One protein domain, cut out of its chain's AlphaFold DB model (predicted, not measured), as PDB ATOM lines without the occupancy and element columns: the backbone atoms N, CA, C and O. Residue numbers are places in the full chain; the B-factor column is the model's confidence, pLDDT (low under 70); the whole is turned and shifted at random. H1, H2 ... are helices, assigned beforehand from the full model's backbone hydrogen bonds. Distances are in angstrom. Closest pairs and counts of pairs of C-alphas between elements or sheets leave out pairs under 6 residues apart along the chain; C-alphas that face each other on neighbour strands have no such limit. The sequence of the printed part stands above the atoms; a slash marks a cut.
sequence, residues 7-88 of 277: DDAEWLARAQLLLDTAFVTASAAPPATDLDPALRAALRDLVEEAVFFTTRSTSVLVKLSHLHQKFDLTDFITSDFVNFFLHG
ATOM      1  N   ASP A   7     156.747 173.569 101.655       78.94
ATOM      2  CA  ASP A   7     155.524 172.821 101.333       78.94
ATOM      3  C   ASP A   7     154.519 173.572 100.442       78.94
ATOM      4  O   ASP A   7     153.929 172.970  99.550       78.94
ATOM      5  N   ASP A   8     154.325 174.886 100.617       87.69
ATOM      6  CA  ASP A   8     153.306 175.621  99.849       87.69
ATOM      7  C   ASP A   8     153.632 175.652  98.347       87.69
ATOM      8  O   ASP A   8     152.749 175.479  97.506       87.69
ATOM      9  N   ALA A   9     154.899 175.886  97.994       91.00
ATOM     10  CA  ALA A   9     155.335 175.967  96.601       91.00
ATOM     11  C   ALA A   9     155.273 174.598  95.912       91.00
ATOM     12  O   ALA A   9     154.829 174.506  94.767       91.00
ATOM     13  N   GLU A  10     155.670 173.541  96.621       91.56
ATOM     14  CA  GLU A  10     155.577 172.164  96.138       91.56
ATOM     15  C   GLU A  10     154.116 171.738  95.957       91.56
ATOM     16  O   GLU A  10     153.743 171.233  94.895       91.56
ATOM     17  N   TRP A  11     153.259 172.031  96.939       93.12
ATOM     18  CA  TRP A  11     151.824 171.775  96.852       93.12
ATOM     19  C   TRP A  11     151.205 172.518  95.660       93.12
ATOM     20  O   TRP A  11     150.467 171.931  94.868       93.12
ATOM     21  N   LEU A  12     151.550 173.799  95.465       94.56
ATOM     22  CA  LEU A  12     151.058 174.599  94.337       94.56
ATOM     23  C   LEU A  12     151.525 174.051  92.985       94.56
ATOM     24  O   LEU A  12     150.747 174.078  92.027       94.56
ATOM     25  N   ALA A  13     152.759 173.546  92.902       94.69
ATOM     26  CA  ALA A  13     153.291 172.915  91.700       94.69
ATOM     27  C   ALA A  13     152.565 171.597  91.387       94.69
ATOM     28  O   ALA A  13     152.139 171.395  90.250       94.69
ATOM     29  N   ARG A  14     152.333 170.743  92.395       94.19
ATOM     30  CA  ARG A  14     151.543 169.506  92.252       94.19
ATOM     31  C   ARG A  14     150.107 169.803  91.814       94.19
ATOM     32  O   ARG A  14     149.601 169.169  90.892       94.19
ATOM     33  N   ALA A  15     149.469 170.805  92.419       94.62
ATOM     34  CA  ALA A  15     148.120 171.232  92.055       94.62
ATOM     35  C   ALA A  15     148.048 171.750  90.610       94.62
ATOM     36  O   ALA A  15     147.101 171.444  89.885       94.62
ATOM     37  N   GLN A  16     149.041 172.539  90.186       94.88
ATOM     38  CA  GLN A  16     149.130 173.036  88.814       94.88
ATOM     39  C   GLN A  16     149.309 171.891  87.815       94.88
ATOM     40  O   GLN A  16     148.587 171.859  86.825       94.88
ATOM     41  N   LEU A  17     150.186 170.926  88.118       93.69
ATOM     42  CA  LEU A  17     150.393 169.746  87.281       93.69
ATOM     43  C   LEU A  17     149.059 169.039  87.006       93.69
ATOM     44  O   LEU A  17     148.725 168.838  85.847       93.69
ATOM     45  N   LEU A  18     148.259 168.753  88.043       91.00
ATOM     46  CA  LEU A  18     146.952 168.094  87.891       91.00
ATOM     47  C   LEU A  18     145.953 168.906  87.054       91.00
ATOM     48  O   LEU A  18     145.194 168.340  86.263       91.00
ATOM     49  N   LEU A  19     145.939 170.233  87.219       90.75
ATOM     50  CA  LEU A  19     145.090 171.112  86.412       90.75
ATOM     51  C   LEU A  19     145.469 171.049  84.929       90.75
ATOM     52  O   LEU A  19     144.564 171.066  84.087       90.75
ATOM     53  N   ASP A  20     146.757 170.940  84.617       89.81
ATOM     54  CA  ASP A  20     147.260 170.862  83.246       89.81
ATOM     55  C   ASP A  20     146.993 169.484  82.621       89.81
ATOM     56  O   ASP A  20     146.515 169.414  81.487       89.81
ATOM     57  N   THR A  21     147.177 168.384  83.366       83.88
ATOM     58  CA  THR A  21     146.909 167.025  82.851       83.88
ATOM     59  C   THR A  21     145.441 166.822  82.483       83.88
ATOM     60  O   THR A  21     145.123 166.155  81.501       83.88
ATOM     61  N   ALA A  22     144.523 167.434  83.232       72.00
ATOM     62  CA  ALA A  22     143.087 167.274  83.017       72.00
ATOM     63  C   ALA A  22     142.505 168.141  81.891       72.00
ATOM     64  O   ALA A  22     141.291 168.209  81.730       72.00
ATOM     65  N   PHE A  23     143.327 168.861  81.121       63.41
ATOM     66  CA  PHE A  23     142.850 169.602  79.945       63.41
ATOM     67  C   PHE A  23     142.490 168.685  78.758       63.41
ATOM     68  O   PHE A  23     141.871 169.133  77.798       63.41
ATOM     69  N   VAL A  24     142.851 167.398  78.821       57.31
ATOM     70  CA  VAL A  24     142.740 166.465  77.687       57.31
ATOM     71  C   VAL A  24     141.355 165.807  77.573       57.31
ATOM     72  O   VAL A  24     140.949 165.414  76.483       57.31
ATOM     73  N   THR A  25     140.582 165.729  78.656       55.50
ATOM     74  CA  THR A  25     139.251 165.099  78.667       55.50
ATOM     75  C   THR A  25     138.157 166.164  78.593       55.50
ATOM     76  O   THR A  25     137.831 166.810  79.587       55.50
ATOM     77  N   ALA A  26     137.638 166.407  77.389       50.62
ATOM     78  CA  ALA A  26     136.662 167.456  77.121       50.62
ATOM     79  C   ALA A  26     135.233 167.096  77.578       50.62
ATOM     80  O   ALA A  26     134.771 165.976  77.389       50.62
ATOM     81  N   SER A  27     134.525 168.144  78.016       57.94
ATOM     82  CA  SER A  27     133.073 168.264  78.226       57.94
ATOM     83  C   SER A  27     132.525 167.801  79.585       57.94
ATOM     84  O   SER A  27     132.254 166.628  79.797       57.94
ATOM     85  N   ALA A  28     132.249 168.804  80.433       64.38
ATOM     86  CA  ALA A  28     131.729 168.745  81.806       64.38
ATOM     87  C   ALA A  28     132.719 168.175  82.834       64.38
ATOM     88  O   ALA A  28     133.388 167.188  82.569       64.38
ATOM     89  N   ALA A  29     132.842 168.835  83.995       66.50
ATOM     90  CA  ALA A  29     133.658 168.358  85.111       66.50
ATOM     91  C   ALA A  29     133.131 166.974  85.528       66.50
ATOM     92  O   ALA A  29     132.020 166.915  86.064       66.50
ATOM     93  N   PRO A  30     133.842 165.870  85.224       71.56
ATOM     94  CA  PRO A  30     133.368 164.558  85.622       71.56
ATOM     95  C   PRO A  30     133.352 164.515  87.154       71.56
ATOM     96  O   PRO A  30     134.277 165.047  87.780       71.56
ATOM     97  N   PRO A  31     132.319 163.918  87.773       72.44
ATOM     98  CA  PRO A  31     132.326 163.716  89.211       72.44
ATOM     99  C   PRO A  31     133.570 162.911  89.597       72.44
ATOM    100  O   PRO A  31     134.038 162.054  88.841       72.44
ATOM    101  N   ALA A  32     134.106 163.156  90.793       71.75
ATOM    102  CA  ALA A  32     135.315 162.494  91.281       71.75
ATOM    103  C   ALA A  32     135.246 160.951  91.276       71.75
ATOM    104  O   ALA A  32     136.277 160.277  91.364       71.75
ATOM    105  N   THR A  33     134.041 160.381  91.187       75.81
ATOM    106  CA  THR A  33     133.788 158.945  91.038       75.81
ATOM    107  C   THR A  33     134.267 158.368  89.717       75.81
ATOM    108  O   THR A  33     134.656 157.202  89.696       75.81
ATOM    109  N   ASP A  34     134.284 159.181  88.664       81.44
ATOM    110  CA  ASP A  34     134.521 158.744  87.287       81.44
ATOM    111  C   ASP A  34     135.969 159.016  86.846       81.44
ATOM    112  O   ASP A  34     136.359 158.734  85.713       81.44
ATOM    113  N   LEU A  35     136.784 159.570  87.750       84.50
ATOM    114  CA  LEU A  35     138.203 159.809  87.530       84.50
ATOM    115  C   LEU A  35     138.998 158.503  87.583       84.50
ATOM    116  O   LEU A  35     138.695 157.592  88.357       84.50
ATOM    117  N   ASP A  36     140.084 158.467  86.809       89.31
ATOM    118  CA  ASP A  36     141.092 157.414  86.901       89.31
ATOM    119  C   ASP A  36     141.529 157.201  88.371       89.31
ATOM    120  O   ASP A  36     141.779 158.186  89.077       89.31
ATOM    121  N   PRO A  37     141.638 155.950  88.864       90.50
ATOM    122  CA  PRO A  37     141.962 155.680  90.262       90.50
ATOM    123  C   PRO A  37     143.262 156.329  90.750       90.50
ATOM    124  O   PRO A  37     143.327 156.745  91.909       90.50
ATOM    125  N   ALA A  38     144.281 156.453  89.892       90.12
ATOM    126  CA  ALA A  38     145.541 157.088  90.269       90.12
ATOM    127  C   ALA A  38     145.376 158.608  90.396       90.12
ATOM    128  O   ALA A  38     145.843 159.202  91.369       90.12
ATOM    129  N   LEU A  39     144.641 159.233  89.470       90.06
ATOM    130  CA  LEU A  39     144.289 160.653  89.565       90.06
ATOM    131  C   LEU A  39     143.427 160.938  90.804       90.06
ATOM    132  O   LEU A  39     143.649 161.922  91.510       90.06
ATOM    133  N   ARG A  40     142.473 160.051  91.099       90.12
ATOM    134  CA  ARG A  40     141.607 160.137  92.276       90.12
ATOM    135  C   ARG A  40     142.412 160.076  93.578       90.12
ATOM    136  O   ARG A  40     142.146 160.860  94.488       90.12
ATOM    137  N   ALA A  41     143.390 159.172  93.665       91.38
ATOM    138  CA  ALA A  41     144.295 159.071  94.810       91.38
ATOM    139  C   ALA A  41     145.157 160.334  94.957       91.38
ATOM    140  O   ALA A  41     145.201 160.920  96.034       91.38
ATOM    141  N   ALA A  42     145.737 160.822  93.855       92.31
ATOM    142  CA  ALA A  42     146.536 162.043  93.863       92.31
ATOM    143  C   ALA A  42     145.728 163.273  94.316       92.31
ATOM    144  O   ALA A  42     146.238 164.083  95.084       92.31
ATOM    145  N   LEU A  43     144.470 163.411  93.876       92.69
ATOM    146  CA  LEU A  43     143.581 164.486  94.328       92.69
ATOM    147  C   LEU A  43     143.240 164.369  95.815       92.69
ATOM    148  O   LEU A  43     143.236 165.386  96.504       92.69
ATOM    149  N   ARG A  44     142.980 163.155  96.317       92.31
ATOM    150  CA  ARG A  44     142.706 162.928  97.743       92.31
ATOM    151  C   ARG A  44     143.883 163.373  98.608       92.31
ATOM    152  O   ARG A  44     143.673 164.187  99.503       92.31
ATOM    153  N   ASP A  45     145.093 162.912  98.298       91.56
ATOM    154  CA  ASP A  45     146.302 163.271  99.052       91.56
ATOM    155  C   ASP A  45     146.490 164.795  99.089       91.56
ATOM    156  O   ASP A  45     146.763 165.395 100.127       91.56
ATOM    157  N   LEU A  46     146.257 165.451  97.951       92.56
ATOM    158  CA  LEU A  46     146.437 166.890  97.794       92.56
ATOM    159  C   LEU A  46     145.382 167.700  98.572       92.56
ATOM    160  O   LEU A  46     145.699 168.751  99.138       92.56
ATOM    161  N   VAL A  47     144.140 167.206  98.645       91.88
ATOM    162  CA  VAL A  47     143.066 167.783  99.472       91.88
ATOM    163  C   VAL A  47     143.361 167.604 100.963       91.88
ATOM    164  O   VAL A  47     143.223 168.568 101.716       91.88
ATOM    165  N   GLU A  48     143.800 166.418 101.392       88.44
ATOM    166  CA  GLU A  48     144.154 166.142 102.791       88.44
ATOM    167  C   GLU A  48     145.308 167.033 103.267       88.44
ATOM    168  O   GLU A  48     145.234 167.639 104.338       88.44
ATOM    169  N   GLU A  49     146.334 167.206 102.434       89.44
ATOM    170  CA  GLU A  49     147.435 168.138 102.682       89.44
ATOM    171  C   GLU A  49     146.943 169.597 102.774       89.44
ATOM    172  O   GLU A  49     147.321 170.342 103.686       89.44
ATOM    173  N   ALA A  50     146.036 170.014 101.882       88.12
ATOM    174  CA  ALA A  50     145.493 171.370 101.876       88.12
ATOM    175  C   ALA A  50     144.730 171.741 103.150       88.12
ATOM    176  O   ALA A  50     144.713 172.919 103.519       88.12
ATOM    177  N   VAL A  51     144.132 170.789 103.868       83.19
ATOM    178  CA  VAL A  51     143.474 171.080 105.156       83.19
ATOM    179  C   VAL A  51     144.452 171.748 106.131       83.19
ATOM    180  O   VAL A  51     144.078 172.669 106.860       83.19
ATOM    181  N   PHE A  52     145.730 171.367 106.092       80.69
ATOM    182  CA  PHE A  52     146.765 171.966 106.932       80.69
ATOM    183  C   PHE A  52     147.224 173.341 106.414       80.69
ATOM    184  O   PHE A  52     147.448 174.255 107.217       80.69
ATOM    185  N   PHE A  53     147.303 173.526 105.093       79.44
ATOM    186  CA  PHE A  53     147.803 174.759 104.464       79.44
ATOM    187  C   PHE A  53     146.772 175.882 104.349       79.44
ATOM    188  O   PHE A  53     147.116 177.059 104.468       79.44
ATOM    189  N   THR A  54     145.496 175.553 104.157       71.19
ATOM    190  CA  THR A  54     144.414 176.529 103.926       71.19
ATOM    191  C   THR A  54     144.195 177.497 105.091       71.19
ATOM    192  O   THR A  54     143.666 178.589 104.900       71.19
ATOM    193  N   THR A  55     144.672 177.162 106.293       68.69
ATOM    194  CA  THR A  55     144.679 178.083 107.445       68.69
ATOM    195  C   THR A  55     145.783 179.148 107.388       68.69
ATOM    196  O   THR A  55     145.719 180.131 108.128       68.69
ATOM    197  N   ARG A  56     146.790 178.967 106.526       76.75
ATOM    198  CA  ARG A  56     148.019 179.778 106.464       76.75
ATOM    199  C   ARG A  56     148.254 180.437 105.105       76.75
ATOM    200  O   ARG A  56     148.877 181.494 105.070       76.75
ATOM    201  N   SER A  57     147.741 179.853 104.020       87.00
ATOM    202  CA  SER A  57     148.106 180.226 102.652       87.00
ATOM    203  C   SER A  57     146.896 180.515 101.764       87.00
ATOM    204  O   SER A  57     146.106 179.633 101.422       87.00
ATOM    205  N   THR A  58     146.746 181.780 101.358       85.75
ATOM    206  CA  THR A  58     145.665 182.218 100.460       85.75
ATOM    207  C   THR A  58     145.830 181.683  99.041       85.75
ATOM    208  O   THR A  58     144.836 181.457  98.359       85.75
ATOM    209  N   SER A  59     147.067 181.462  98.586       89.75
ATOM    210  CA  SER A  59     147.346 180.886  97.265       89.75
ATOM    211  C   SER A  59     146.867 179.437  97.177       89.75
ATOM    212  O   SER A  59     146.218 179.078  96.195       89.75
ATOM    213  N   VAL A  60     147.103 178.633  98.220       91.12
ATOM    214  CA  VAL A  60     146.603 177.252  98.315       91.12
ATOM    215  C   VAL A  60     145.073 177.219  98.285       91.12
ATOM    216  O   VAL A  60     144.498 176.447  97.524       91.12
ATOM    217  N   LEU A  61     144.402 178.117  99.018       88.69
ATOM    218  CA  LEU A  61     142.937 178.250  98.988       88.69
ATOM    219  C   LEU A  61     142.390 178.532  97.579       88.69
ATOM    220  O   LEU A  61     141.466 177.856  97.128       88.69
ATOM    221  N   VAL A  62     142.965 179.512  96.873       89.12
ATOM    222  CA  VAL A  62     142.543 179.865  95.503       89.12
ATOM    223  C   VAL A  62     142.737 178.680  94.560       89.12
ATOM    224  O   VAL A  62     141.852 178.346  93.773       89.12
ATOM    225  N   LYS A  63     143.877 178.001  94.662       93.19
ATOM    226  CA  LYS A  63     144.205 176.876  93.789       93.19
ATOM    227  C   LYS A  63     143.329 175.652  94.053       93.19
ATOM    228  O   LYS A  63     142.868 175.022  93.105       93.19
ATOM    229  N   LEU A  64     143.033 175.365  95.320       91.12
ATOM    230  CA  LEU A  64     142.072 174.337  95.707       91.12
ATOM    231  C   LEU A  64     140.684 174.642  95.125       91.12
ATOM    232  O   LEU A  64     139.966 173.726  94.735       91.12
ATOM    233  N   SER A  65     140.307 175.925  95.016       89.50
ATOM    234  CA  SER A  65     139.006 176.321  94.453       89.50
ATOM    235  C   SER A  65     138.941 176.010  92.962       89.50
ATOM    236  O   SER A  65     137.939 175.478  92.486       89.50
ATOM    237  N   HIS A  66     140.041 176.238  92.243       91.19
ATOM    238  CA  HIS A  66     140.156 175.864  90.834       91.19
ATOM    239  C   HIS A  66     140.091 174.342  90.643       91.19
ATOM    240  O   HIS A  66     139.426 173.873  89.723       91.19
ATOM    241  N   LEU A  67     140.736 173.565  91.522       91.50
ATOM    242  CA  LEU A  67     140.629 172.101  91.503       91.50
ATOM    243  C   LEU A  67     139.183 171.645  91.738       91.50
ATOM    244  O   LEU A  67     138.697 170.786  91.008       91.50
ATOM    245  N   HIS A  68     138.470 172.252  92.691       89.81
ATOM    246  CA  HIS A  68     137.064 171.934  92.946       89.81
ATOM    247  C   HIS A  68     136.164 172.223  91.741       89.81
ATOM    248  O   HIS A  68     135.375 171.367  91.360       89.81
ATOM    249  N   GLN A  69     136.331 173.379  91.095       88.31
ATOM    250  CA  GLN A  69     135.581 173.717  89.880       88.31
ATOM    251  C   GLN A  69     135.842 172.738  88.728       88.31
ATOM    252  O   GLN A  69     134.974 172.564  87.874       88.31
ATOM    253  N   LYS A  70     137.031 172.120  88.685       88.81
ATOM    254  CA  LYS A  70     137.434 171.223  87.598       88.81
ATOM    255  C   LYS A  70     137.084 169.751  87.838       88.81
ATOM    256  O   LYS A  70     136.771 169.065  86.872       88.81
ATOM    257  N   PHE A  71     137.152 169.275  89.081       88.00
ATOM    258  CA  PHE A  71     137.067 167.845  89.415       88.00
ATOM    259  C   PHE A  71     135.918 167.465  90.355       88.00
ATOM    260  O   PHE A  71     135.839 166.306  90.742       88.00
ATOM    261  N   ASP A  72     135.087 168.425  90.773       88.88
ATOM    262  CA  ASP A  72     134.062 168.247  91.809       88.88
ATOM    263  C   ASP A  72     134.581 167.488  93.045       88.88
ATOM    264  O   ASP A  72     134.372 166.292  93.247       88.88
ATOM    265  N   LEU A  73     135.281 168.216  93.914       89.62
ATOM    266  CA  LEU A  73     135.893 167.635  95.115       89.62
ATOM    267  C   LEU A  73     134.898 167.333  96.255       89.62
ATOM    268  O   LEU A  73     135.341 167.080  97.376       89.62
ATOM    269  N   THR A  74     133.584 167.380  96.015       88.50
ATOM    270  CA  THR A  74     132.556 167.216  97.063       88.50
ATOM    271  C   THR A  74     132.706 165.898  97.832       88.50
ATOM    272  O   THR A  74     132.516 165.876  99.043       88.50
ATOM    273  N   ASP A  75     133.149 164.828  97.167       86.19
ATOM    274  CA  ASP A  75     133.348 163.511  97.790       86.19
ATOM    275  C   ASP A  75     134.592 163.411  98.684       86.19
ATOM    276  O   ASP A  75     134.688 162.513  99.522       86.19
ATOM    277  N   PHE A  76     135.582 164.286  98.492       86.50
ATOM    278  CA  PHE A  76     136.820 164.275  99.283       86.50
ATOM    279  C   PHE A  76     136.752 165.211 100.479       86.50
ATOM    280  O   PHE A  76     137.483 165.046 101.455       86.50
ATOM    281  N   ILE A  77     135.902 166.225 100.383       82.75
ATOM    282  CA  ILE A  77     135.824 167.297 101.351       82.75
ATOM    283  C   ILE A  77     134.650 167.005 102.285       82.75
ATOM    284  O   ILE A  77     133.508 166.882 101.854       82.75
ATOM    285  N   THR A  78     134.903 166.926 103.593       77.50
ATOM    286  CA  THR A  78     133.811 166.807 104.569       77.50
ATOM    287  C   THR A  78     132.851 167.992 104.433       77.50
ATOM    288  O   THR A  78     133.274 169.118 104.170       77.50
ATOM    289  N   SER A  79     131.548 167.764 104.635       65.56
ATOM    290  CA  SER A  79     130.507 168.807 104.510       65.56
ATOM    291  C   SER A  79     130.850 170.095 105.281       65.56
ATOM    292  O   SER A  79     130.576 171.204 104.819       65.56
ATOM    293  N   ASP A  80     131.541 169.976 106.416       62.78
ATOM    294  CA  ASP A  80     132.005 171.116 107.215       62.78
ATOM    295  C   ASP A  80     133.071 171.954 106.499       62.78
ATOM    296  O   ASP A  80     133.031 173.188 106.534       62.78
ATOM    297  N   PHE A  81     134.000 171.302 105.801       68.75
ATOM    298  CA  PHE A  81     135.021 171.984 105.018       68.75
ATOM    299  C   PHE A  81     134.425 172.562 103.732       68.75
ATOM    300  O   PHE A  81     134.751 173.695 103.400       68.75
ATOM    301  N   VAL A  82     133.478 171.884 103.068       66.56
ATOM    302  CA  VAL A  82     132.742 172.445 101.915       66.56
ATOM    303  C   VAL A  82     131.991 173.715 102.320       66.56
ATOM    304  O   VAL A  82     132.079 174.730 101.637       66.56
ATOM    305  N   ASN A  83     131.303 173.711 103.464       62.47
ATOM    306  CA  ASN A  83     130.591 174.891 103.960       62.47
ATOM    307  C   ASN A  83     131.537 176.045 104.324       62.47
ATOM    308  O   ASN A  83     131.227 177.212 104.076       62.47
ATOM    309  N   PHE A  84     132.707 175.736 104.882       65.62
ATOM    310  CA  PHE A  84     133.759 176.724 105.112       65.62
ATOM    311  C   PHE A  84     134.318 177.285 103.789       65.62
ATOM    312  O   PHE A  84     134.534 178.491 103.669       65.62
ATOM    313  N   PHE A  85     134.493 176.416 102.795       65.00
ATOM    314  CA  PHE A  85     135.213 176.655 101.548       65.00
ATOM    315  C   PHE A  85     134.370 177.297 100.436       65.00
ATOM    316  O   PHE A  85     134.768 178.319  99.881       65.00
ATOM    317  N   LEU A  86     133.195 176.740 100.124       59.97
ATOM    318  CA  LEU A  86     132.290 177.229  99.076       59.97
ATOM    319  C   LEU A  86     131.484 178.446  99.510       59.97
ATOM    320  O   LEU A  86     131.177 179.312  98.691       59.97
ATOM    321  N   HIS A  87     131.107 178.518 100.785       59.03
ATOM    322  CA  HIS A  87     130.192 179.562 101.227       59.03
ATOM    323  C   HIS A  87     130.889 180.742 101.888       59.03
ATOM    324  O   HIS A  87     130.284 181.812 101.932       59.03
ATOM    325  N   GLY A  88     132.126 180.605 102.393       48.09
ATOM    326  CA  GLY A  88     132.878 181.695 103.049       48.09
ATOM    327  C   GLY A  88     132.102 182.434 104.158       48.09
ATOM    328  O   GLY A  88     132.490 183.506 104.624       48.09
TER     329      GLY A  88
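This is residues 7 to 88 of the 277 residues of an uncharacterized protein of Exophiala dermatitidis (UniProt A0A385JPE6). Three helices, H1, H2 and H3, stand in an up-and-down bundle that is splayed on one side: H2, the longest, meets the other two only with its later residues. A short fourth helix, H4, lies beside H3 on the side away from H1, and a long loop, residues 22 to 36, swings across the end of the bundle where H1 ends and H2 begins. The printed part has 82 residues with four named helices, in the order H1, H2, H3, H4, and no named strand; the class is all helix. The whole is compact, with a radius of gyration of the C-alphas of 12.0 A, and rounded, with spans of 33 by 27 by 19 A.

H2, residues 37 to 53, measures 24.5 A from first to last C-alpha and begins at C-alpha 37, at (141.962, 155.680, 90.262). H1, residues 7 to 21, measures 21.2 A and begins at C-alpha 7, at (155.524, 172.821, 101.333). H3, residues 58 to 71, measures 20.1 A. H4, residues 79 to 87, ends at C-alpha 87, at (130.192, 179.562, 101.227).

H1, H2 and H3 form a bundle that is up and down, each helix running against the one before it. H2 touches H1 with residues 46 to 53 alone; the closest C-alphas are those of Asp 8 and Phe 53, 7.2 A apart. These two form a helical hairpin, at a shallow tilt of 32 degrees, opposite ways. H2 and H3 form a second helical hairpin, at a shallow tilt of 27 degrees, opposite ways. There residues 47 to 53 of H2 touch residues 60 to 64 of H3, and the closest C-alphas are those of Phe 53 and Val 60, 6.7 A apart. H1 touches H3 with 11 pairs of C-alphas within 8 A, the closest being those of Leu 12 and Val 60, 6.5 A apart. They run the same way at a shallow tilt of 24 degrees. H4 touches no helix but is near H3, with 7 pairs of C-alphas within 10 A and the closest pair at 8.1 A. H4 is apart from H1 and from H2. In H1 and H3 every O i to N i+4 pair is within hydrogen-bond range; in H2 it is 12 of 13 and in H4 4 of 5.

The two C-alphas farthest apart are those of Ser 27 and Arg 56, 34.0 A. The printed part has no cut. The link from H1 to H2 is long, with 15 residues, that from H2 to H3 is tight, and that from H3 to H4 is short. The mean pLDDT of the printed part is 81.7; it is under 70 at residues 23 to 29, residue 55 and residues 79 to 88, and H4 has a mean of 64.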